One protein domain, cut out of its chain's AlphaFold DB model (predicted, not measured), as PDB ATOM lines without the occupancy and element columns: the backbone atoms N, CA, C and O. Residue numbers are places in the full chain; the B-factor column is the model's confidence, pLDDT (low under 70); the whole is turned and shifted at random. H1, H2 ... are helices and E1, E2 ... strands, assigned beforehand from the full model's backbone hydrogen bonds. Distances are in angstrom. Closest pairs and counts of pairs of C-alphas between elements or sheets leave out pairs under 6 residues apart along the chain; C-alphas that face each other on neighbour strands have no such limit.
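AT A GLANCE: This is residues 132 to 192 of the 194 residues of the protein "Hypothetical protein" of Symbiodinium microadriaticum (UniProt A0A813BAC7). A small meander sheet, E1, E2 and E3, stands at one end of a rod, and one long helix, H1, runs away from it and makes most of the length. Beyond H1 a long link folds back, and the short helix H2 ends up near H1, on the side of H1's far half; residues 157 to 163 of H1 stand free. The printed part has 61 residues, with three named strands and then two named helices along the chain, E1 E2 E3 H1 H2. The sheet order is E1 - E2 - E3, all antiparallel, and the class is mixed, helices and strands. The whole is extended, with a radius of gyration of the C-alphas of 16.5 A and spans of 48 by 23 by 16 A.

IN THESE COORDINATES: Find C-alpha 132 at (162.601, 147.475, 135.267), where E1, residues 132 to 135, begins and runs 10.3 A. Next look at E2, residues 141 to 145, 13.7 A long, and at E3, residues 150 to 152. From C-alpha 156 at (165.398, 156.784, 138.423), H1, residues 156 to 174, runs 27.2 A to C-alpha 174 at (177.335, 181.147, 140.074). H2, residues 186 to 190, ends at C-alpha 190, at (163.855, 170.802, 130.429).

HOW THE PARTS SIT: Begin with the sheet, a meander, each strand the antiparallel neighbour of the one before. E1 and E2 form a hairpin at 148 degrees between directions; look at N 132 and O 144, 2.8 A apart and within hydrogen-bond range. E2 and E3 form a hairpin too, at 156 degrees, with N 143 and O 152 within hydrogen-bond range at 2.8 A. E1 and E3 are the edge strands, and they are apart. Walking outward, you find that H1 is not on the sheet, but only just, with 4 pairs of C-alphas within 10 A. The closest C-alphas of E2 and H1 are those of Tyr 143 and Pro 156, 7.5 A apart. H1 and H2 are near each other, with 5 pairs of C-alphas within 10 A and no pair within 8 A. H2 is not on the sheet and is apart from E1, E2 and E3. In H1 and H2 every O i to N i+4 pair is within hydrogen-bond range.

THE WHOLE: The two C-alphas farthest apart are those of Asp 137 and Arg 180, at 48.4 A. The printed part has no cut. The links E1 to E2, E2 to E3 and E3 to H1 are tight, while the link from H1 to H2, with 11 residues, is long. The mean pLDDT of the printed part is 83.1, and the model's confidence is low, under 70, at residues 179 to 192.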
ATOM      1  N   VAL A 132     163.326 148.612 134.712       95.19
ATOM      2  CA  VAL A 132     162.601 147.475 135.267       95.19
ATOM      3  C   VAL A 132     162.814 147.480 136.769       95.19
ATOM      4  O   VAL A 132     163.939 147.627 137.247       95.19
ATOM      5  N   GLU A 133     161.724 147.350 137.504       94.12
ATOM      6  CA  GLU A 133     161.741 147.199 138.949       94.12
ATOM      7  C   GLU A 133     161.867 145.719 139.305       94.12
ATOM      8  O   GLU A 133     161.236 144.870 138.671       94.12
ATOM      9  N   PHE A 134     162.699 145.408 140.290       93.88
ATOM     10  CA  PHE A 134     162.835 144.060 140.818       93.88
ATOM     11  C   PHE A 134     163.144 144.103 142.315       93.88
ATOM     12  O   PHE A 134     163.562 145.130 142.851       93.88
ATOM     13  N   GLU A 135     162.922 142.983 142.986       95.44
ATOM     14  CA  GLU A 135     163.228 142.807 144.402       95.44
ATOM     15  C   GLU A 135     164.547 142.041 144.525       95.44
ATOM     16  O   GLU A 135     164.742 141.030 143.847       95.44
ATOM     17  N   ASP A 136     165.473 142.575 145.317       93.00
ATOM     18  CA  ASP A 136     166.762 141.945 145.597       93.00
ATOM     19  C   ASP A 136     166.601 140.755 146.559       93.00
ATOM     20  O   ASP A 136     165.562 140.608 147.207       93.00
ATOM     21  N   ASP A 137     167.646 139.942 146.715       94.62
ATOM     22  CA  ASP A 137     167.632 138.768 147.605       94.62
ATOM     23  C   ASP A 137     167.354 139.144 149.079       94.62
ATOM     24  O   ASP A 137     166.823 138.344 149.852       94.62
ATOM     25  N   ASP A 138     167.665 140.387 149.459       93.94
ATOM     26  CA  ASP A 138     167.405 140.967 150.782       93.94
ATOM     27  C   ASP A 138     165.971 141.516 150.954       93.94
ATOM     28  O   ASP A 138     165.655 142.109 151.989       93.94
ATOM     29  N   GLY A 139     165.103 141.385 149.945       93.88
ATOM     30  CA  GLY A 139     163.749 141.956 149.948       93.88
ATOM     31  C   GLY A 139     163.712 143.471 149.711       93.88
ATOM     32  O   GLY A 139     162.714 144.138 149.983       93.88
ATOM     33  N   ASN A 140     164.822 144.054 149.245       93.25
ATOM     34  CA  ASN A 140     164.908 145.483 148.958       93.25
ATOM     35  C   ASN A 140     164.522 145.769 147.503       93.25
ATOM     36  O   ASN A 140     164.983 145.105 146.578       93.25
ATOM     37  N   GLN A 141     163.720 146.810 147.288       92.56
ATOM     38  CA  GLN A 141     163.317 147.237 145.950       92.56
ATOM     39  C   GLN A 141     164.497 147.889 145.218       92.56
ATOM     40  O   GLN A 141     165.100 148.853 145.700       92.56
ATOM     41  N   ALA A 142     164.811 147.377 144.034       94.69
ATOM     42  CA  ALA A 142     165.899 147.841 143.196       94.69
ATOM     43  C   ALA A 142     165.426 148.092 141.757       94.69
ATOM     44  O   ALA A 142     164.438 147.543 141.269       94.69
ATOM     45  N   TYR A 143     166.148 148.965 141.059       95.75
ATOM     46  CA  TYR A 143     165.811 149.417 139.716       95.75
ATOM     47  C   TYR A 143     166.946 149.077 138.761       95.75
ATOM     48  O   TYR A 143     168.089 149.512 138.932       95.75
ATOM     49  N   TYR A 144     166.624 148.322 137.718       96.44
ATOM     50  CA  TYR A 144     167.563 147.911 136.690       96.44
ATOM     51  C   TYR A 144     167.273 148.598 135.361       96.44
ATOM     52  O   TYR A 144     166.148 148.594 134.864       96.44
ATOM     53  N   HIS A 145     168.306 149.146 134.727       96.50
ATOM     54  CA  HIS A 145     168.191 149.745 133.405       96.50
ATOM     55  C   HIS A 145     168.667 148.772 132.316       96.50
ATOM     56  O   HIS A 145     169.865 148.508 132.169       96.50
ATOM     57  N   ALA A 146     167.740 148.313 131.468       95.00
ATOM     58  CA  ALA A 146     167.981 147.240 130.497       95.00
ATOM     59  C   ALA A 146     169.069 147.558 129.452       95.00
ATOM     60  O   ALA A 146     169.851 146.674 129.084       95.00
ATOM     61  N   LYS A 147     169.139 148.817 128.992       95.44
ATOM     62  CA  LYS A 147     170.096 149.278 127.970       95.44
ATOM     63  C   LYS A 147     171.489 149.544 128.530       95.44
ATOM     64  O   LYS A 147     172.475 149.110 127.949       95.44
ATOM     65  N   THR A 148     171.574 150.263 129.648       96.06
ATOM     66  CA  THR A 148     172.864 150.704 130.211       96.06
ATOM     67  C   THR A 148     173.483 149.690 131.167       96.06
ATOM     68  O   THR A 148     174.617 149.893 131.596       96.06
ATOM     69  N   LYS A 149     172.754 148.609 131.491       96.50
ATOM     70  CA  LYS A 149     173.169 147.569 132.444       96.50
ATOM     71  C   LYS A 149     173.508 148.152 133.821       96.50
ATOM     72  O   LYS A 149     174.412 147.677 134.499       96.50
ATOM     73  N   ARG A 150     172.799 149.214 134.216       95.38
ATOM     74  CA  ARG A 150     172.984 149.898 135.500       95.38
ATOM     75  C   ARG A 150     171.960 149.422 136.511       95.38
ATOM     76  O   ARG A 150     170.791 149.268 136.169       95.38
ATOM     77  N   LEU A 151     172.427 149.260 137.742       95.19
ATOM     78  CA  LEU A 151     171.616 148.921 138.896       95.19
ATOM     79  C   LEU A 151     171.606 150.094 139.877       95.19
ATOM     80  O   LEU A 151     172.667 150.641 140.184       95.19
ATOM     81  N   THR A 152     170.428 150.486 140.353       94.94
ATOM     82  CA  THR A 152     170.273 151.543 141.358       94.94
ATOM     83  C   THR A 152     169.235 151.161 142.401       94.94
ATOM     84  O   THR A 152     168.197 150.600 142.077       94.94
ATOM     85  N   THR A 153     169.489 151.523 143.655       94.44
ATOM     86  CA  THR A 153     168.512 151.405 144.750       94.44
ATOM     87  C   THR A 153     167.546 152.591 144.783       94.44
ATOM     88  O   THR A 153     166.408 152.469 145.220       94.44
ATOM     89  N   GLU A 154     167.968 153.758 144.284       93.12
ATOM     90  CA  GLU A 154     167.107 154.936 144.157       93.12
ATOM     91  C   GLU A 154     166.252 154.876 142.877       93.12
ATOM     92  O   GLU A 154     166.735 154.491 141.808       93.12
ATOM     93  N   HIS A 155     165.000 155.345 142.964       91.88
ATOM     94  CA  HIS A 155     164.092 155.441 141.818       91.88
ATOM     95  C   HIS A 155     164.643 156.415 140.752       91.88
ATOM     96  O   HIS A 155     164.968 157.570 141.073       91.88
ATOM     97  N   PRO A 156     164.685 156.033 139.461       91.88
ATOM     98  CA  PRO A 156     165.398 156.784 138.423       91.88
ATOM     99  C   PRO A 156     164.861 158.205 138.203       91.88
ATOM    100  O   PRO A 156     165.625 159.140 137.946       91.88
ATOM    101  N   VAL A 157     163.547 158.400 138.350       89.94
ATOM    102  CA  VAL A 157     162.916 159.727 138.221       89.94
ATOM    103  C   VAL A 157     163.338 160.659 139.360       89.94
ATOM    104  O   VAL A 157     163.641 161.830 139.121       89.94
ATOM    105  N   ILE A 158     163.420 160.137 140.588       90.25
ATOM    106  CA  ILE A 158     163.826 160.910 141.767       90.25
ATOM    107  C   ILE A 158     165.293 161.310 141.623       90.25
ATOM    108  O   ILE A 158     165.639 162.477 141.816       90.25
ATOM    109  N   PHE A 159     166.138 160.372 141.198       89.94
ATOM    110  CA  PHE A 159     167.550 160.630 140.947       89.94
ATOM    111  C   PHE A 159     167.756 161.739 139.901       89.94
ATOM    112  O   PHE A 159     168.503 162.692 140.142       89.94
ATOM    113  N   LYS A 160     167.037 161.686 138.768       88.38
ATOM    114  CA  LYS A 160     167.096 162.732 137.729       88.38
ATOM    115  C   LYS A 160     166.637 164.092 138.270       88.38
ATOM    116  O   LYS A 160     167.275 165.109 137.989       88.38
ATOM    117  N   TYR A 161     165.580 164.121 139.082       87.75
ATOM    118  CA  TYR A 161     165.094 165.351 139.710       87.75
ATOM    119  C   TYR A 161     166.100 165.936 140.713       87.75
ATOM    120  O   TYR A 161     166.354 167.141 140.701       87.75
ATOM    121  N   LYS A 162     166.743 165.097 141.529       89.12
ATOM    122  CA  LYS A 162     167.801 165.505 142.467       89.12
ATOM    123  C   LYS A 162     168.971 166.155 141.728       89.12
ATOM    124  O   LYS A 162     169.355 167.277 142.049       89.12
ATOM    125  N   GLN A 163     169.447 165.521 140.654       89.25
ATOM    126  CA  GLN A 163     170.486 166.098 139.796       89.25
ATOM    127  C   GLN A 163     170.071 167.440 139.183       89.25
ATOM    128  O   GLN A 163     170.895 168.347 139.057       89.25
ATOM    129  N   PHE A 164     168.806 167.575 138.784       86.38
ATOM    130  CA  PHE A 164     168.272 168.826 138.258       86.38
ATOM    131  C   PHE A 164     168.290 169.935 139.315       86.38
ATOM    132  O   PHE A 164     168.820 171.015 139.053       86.38
ATOM    133  N   VAL A 165     167.778 169.667 140.518       87.31
ATOM    134  CA  VAL A 165     167.771 170.632 141.627       87.31
ATOM    135  C   VAL A 165     169.193 171.068 141.977       87.31
ATOM    136  O   VAL A 165     169.449 172.265 142.109       87.31
ATOM    137  N   ASP A 166     170.139 170.130 142.033       89.25
ATOM    138  CA  ASP A 166     171.545 170.432 142.311       89.25
ATOM    139  C   ASP A 166     172.178 171.306 141.221       89.25
ATOM    140  O   ASP A 166     172.915 172.249 141.520       89.25
ATOM    141  N   LYS A 167     171.871 171.043 139.944       88.25
ATOM    142  CA  LYS A 167     172.329 171.878 138.823       88.25
ATOM    143  C   LYS A 167     171.746 173.287 138.897       88.25
ATOM    144  O   LYS A 167     172.491 174.254 138.737       88.25
ATOM    145  N   VAL A 168     170.445 173.413 139.167       85.31
ATOM    146  CA  VAL A 168     169.767 174.709 139.329       85.31
ATOM    147  C   VAL A 168     170.390 175.490 140.482       85.31
ATOM    148  O   VAL A 168     170.702 176.668 140.322       85.31
ATOM    149  N   ARG A 169     170.642 174.830 141.614       86.38
ATOM    150  CA  ARG A 169     171.289 175.442 142.775       86.38
ATOM    151  C   ARG A 169     172.692 175.948 142.437       86.38
ATOM    152  O   ARG A 169     172.967 177.129 142.625       86.38
ATOM    153  N   LYS A 170     173.546 175.107 141.845       88.38
ATOM    154  CA  LYS A 170     174.901 175.501 141.412       88.38
ATOM    155  C   LYS A 170     174.883 176.631 140.382       88.38
ATOM    156  O   LYS A 170     175.796 177.452 140.324       88.38
ATOM    157  N   PHE A 171     173.867 176.680 139.524       85.56
ATOM    158  CA  PHE A 171     173.692 177.780 138.580       85.56
ATOM    159  C   PHE A 171     173.318 179.087 139.290       85.56
ATOM    160  O   PHE A 171     173.947 180.113 139.043       85.56
ATOM    161  N   GLN A 172     172.356 179.047 140.214       84.44
ATOM    162  CA  GLN A 172     171.962 180.211 141.013       84.44
ATOM    163  C   GLN A 172     173.114 180.752 141.865       84.44
ATOM    164  O   GLN A 172     173.239 181.969 142.004       84.44
ATOM    165  N   GLU A 173     173.956 179.857 142.394       87.50
ATOM    166  CA  GLU A 173     175.167 180.206 143.140       87.50
ATOM    167  C   GLU A 173     176.176 180.957 142.257       87.50
ATOM    168  O   GLU A 173     176.658 182.017 142.650       87.50
ATOM    169  N   ARG A 174     176.422 180.484 141.027       87.56
ATOM    170  CA  ARG A 174     177.335 181.147 140.074       87.56
ATOM    171  C   ARG A 174     176.825 182.497 139.572       87.56
ATOM    172  O   ARG A 174     177.620 183.404 139.362       87.56
ATOM    173  N   MET A 175     175.515 182.640 139.387       85.06
ATOM    174  CA  MET A 175     174.913 183.882 138.885       85.06
ATOM    175  C   MET A 175     174.757 184.967 139.962       85.06
ATOM    176  O   MET A 175     174.302 186.066 139.654       85.06
ATOM    177  N   GLY A 176     175.071 184.676 141.232       85.38
ATOM    178  CA  GLY A 176     174.880 185.625 142.335       85.38
ATOM    179  C   GLY A 176     173.411 185.998 142.571       85.38
ATOM    180  O   GLY A 176     173.106 186.995 143.219       85.38
ATOM    181  N   THR A 177     172.472 185.206 142.046       76.31
ATOM    182  CA  THR A 177     171.027 185.442 142.176       76.31
ATOM    183  C   THR A 177     170.430 184.810 143.431       76.31
ATOM    184  O   THR A 177     169.206 184.784 143.571       76.31
ATOM    185  N   ILE A 178     171.261 184.305 144.348       70.19
ATOM    186  CA  ILE A 178     170.822 183.751 145.632       70.19
ATOM    187  C   ILE A 178     170.009 184.830 146.371       70.19
ATOM    188  O   ILE A 178     170.539 185.860 146.775       70.19
ATOM    189  N   GLY A 179     168.698 184.618 146.496       69.25
ATOM    190  CA  GLY A 179     167.765 185.545 147.151       69.25
ATOM    191  C   GLY A 179     166.921 186.413 146.211       69.25
ATOM    192  O   GLY A 179     165.927 186.990 146.653       69.25
ATOM    193  N   ARG A 180     167.222 186.466 144.907       67.69
ATOM    194  CA  ARG A 180     166.297 187.043 143.918       67.69
ATOM    195  C   ARG A 180     165.358 185.942 143.432       67.69
ATOM    196  O   ARG A 180     165.815 184.878 143.028       67.69
ATOM    197  N   LYS A 181     164.041 186.198 143.444       60.62
ATOM    198  CA  LYS A 181     163.032 185.350 142.779       60.62
ATOM    199  C   LYS A 181     163.241 185.425 141.265       60.62
ATOM    200  O   LYS A 181     162.473 186.061 140.550       60.62
ATOM    201  N   VAL A 182     164.300 184.801 140.770       60.53
ATOM    202  CA  VAL A 182     164.397 184.471 139.356       60.53
ATOM    203  C   VAL A 182     163.340 183.402 139.156       60.53
ATOM    204  O   VAL A 182     163.403 182.369 139.812       60.53
ATOM    205  N   LYS A 183     162.321 183.667 138.337       61.69
ATOM    206  CA  LYS A 183     161.455 182.594 137.849       61.69
ATOM    207  C   LYS A 183     162.360 181.776 136.935       61.69
ATOM    208  O   LYS A 183     162.680 182.290 135.863       61.69
ATOM    209  N   PRO A 184     162.864 180.594 137.339       58.53
ATOM    210  CA  PRO A 184     163.566 179.780 136.373       58.53
ATOM    211  C   PRO A 184     162.543 179.521 135.273       58.53
ATOM    212  O   PRO A 184     161.458 179.003 135.545       58.53
ATOM    213  N   HIS A 185     162.828 179.964 134.050       58.47
ATOM    214  CA  HIS A 185     162.072 179.494 132.904       58.47
ATOM    215  C   HIS A 185     162.393 178.001 132.800       58.47
ATOM    216  O   HIS A 185     163.364 177.618 132.155       58.47
ATOM    217  N   LEU A 186     161.619 177.173 133.521       54.59
ATOM    218  CA  LEU A 186     161.764 175.715 133.609       54.59
ATOM    219  C   LEU A 186     161.938 175.101 132.212       54.59
ATOM    220  O   LEU A 186     162.710 174.166 132.037       54.59
ATOM    221  N   ALA A 187     161.280 175.710 131.223       50.31
ATOM    222  CA  ALA A 187     161.329 175.357 129.815       50.31
ATOM    223  C   ALA A 187     162.747 175.297 129.216       50.31
ATOM    224  O   ALA A 187     163.001 174.429 128.392       50.31
ATOM    225  N   VAL A 188     163.686 176.159 129.630       53.75
ATOM    226  CA  VAL A 188     165.038 176.173 129.034       53.75
ATOM    227  C   VAL A 188     165.887 175.005 129.541       53.75
ATOM    228  O   VAL A 188     166.677 174.454 128.789       53.75
ATOM    229  N   ILE A 189     165.694 174.569 130.789       54.25
ATOM    230  CA  ILE A 189     166.488 173.469 131.364       54.25
ATOM    231  C   ILE A 189     165.855 172.102 131.042       54.25
ATOM    232  O   ILE A 189     166.557 171.097 130.973       54.25
ATOM    233  N   MET A 190     164.539 172.046 130.809       55.44
ATOM    234  CA  MET A 190     163.855 170.802 130.429       55.44
ATOM    235  C   MET A 190     164.100 170.390 128.967       55.44
ATOM    236  O   MET A 190     164.032 169.200 128.680       55.44
ATOM    237  N   ASN A 191     164.434 171.330 128.074       50.41
ATOM    238  CA  ASN A 191     164.587 171.060 126.637       50.41
ATOM    239  C   ASN A 191     165.949 170.490 126.200       50.41
ATOM    240  O   ASN A 191     166.069 170.085 125.051       50.41
ATOM    241  N   GLU A 192     166.966 170.429 127.066       53.19
ATOM    242  CA  GLU A 192     168.269 169.828 126.709       53.19
ATOM    243  C   GLU A 192     168.443 168.378 127.213       53.19
ATOM    244  O   GLU A 192     169.481 167.766 126.972       53.19
TER     245      GLU A 192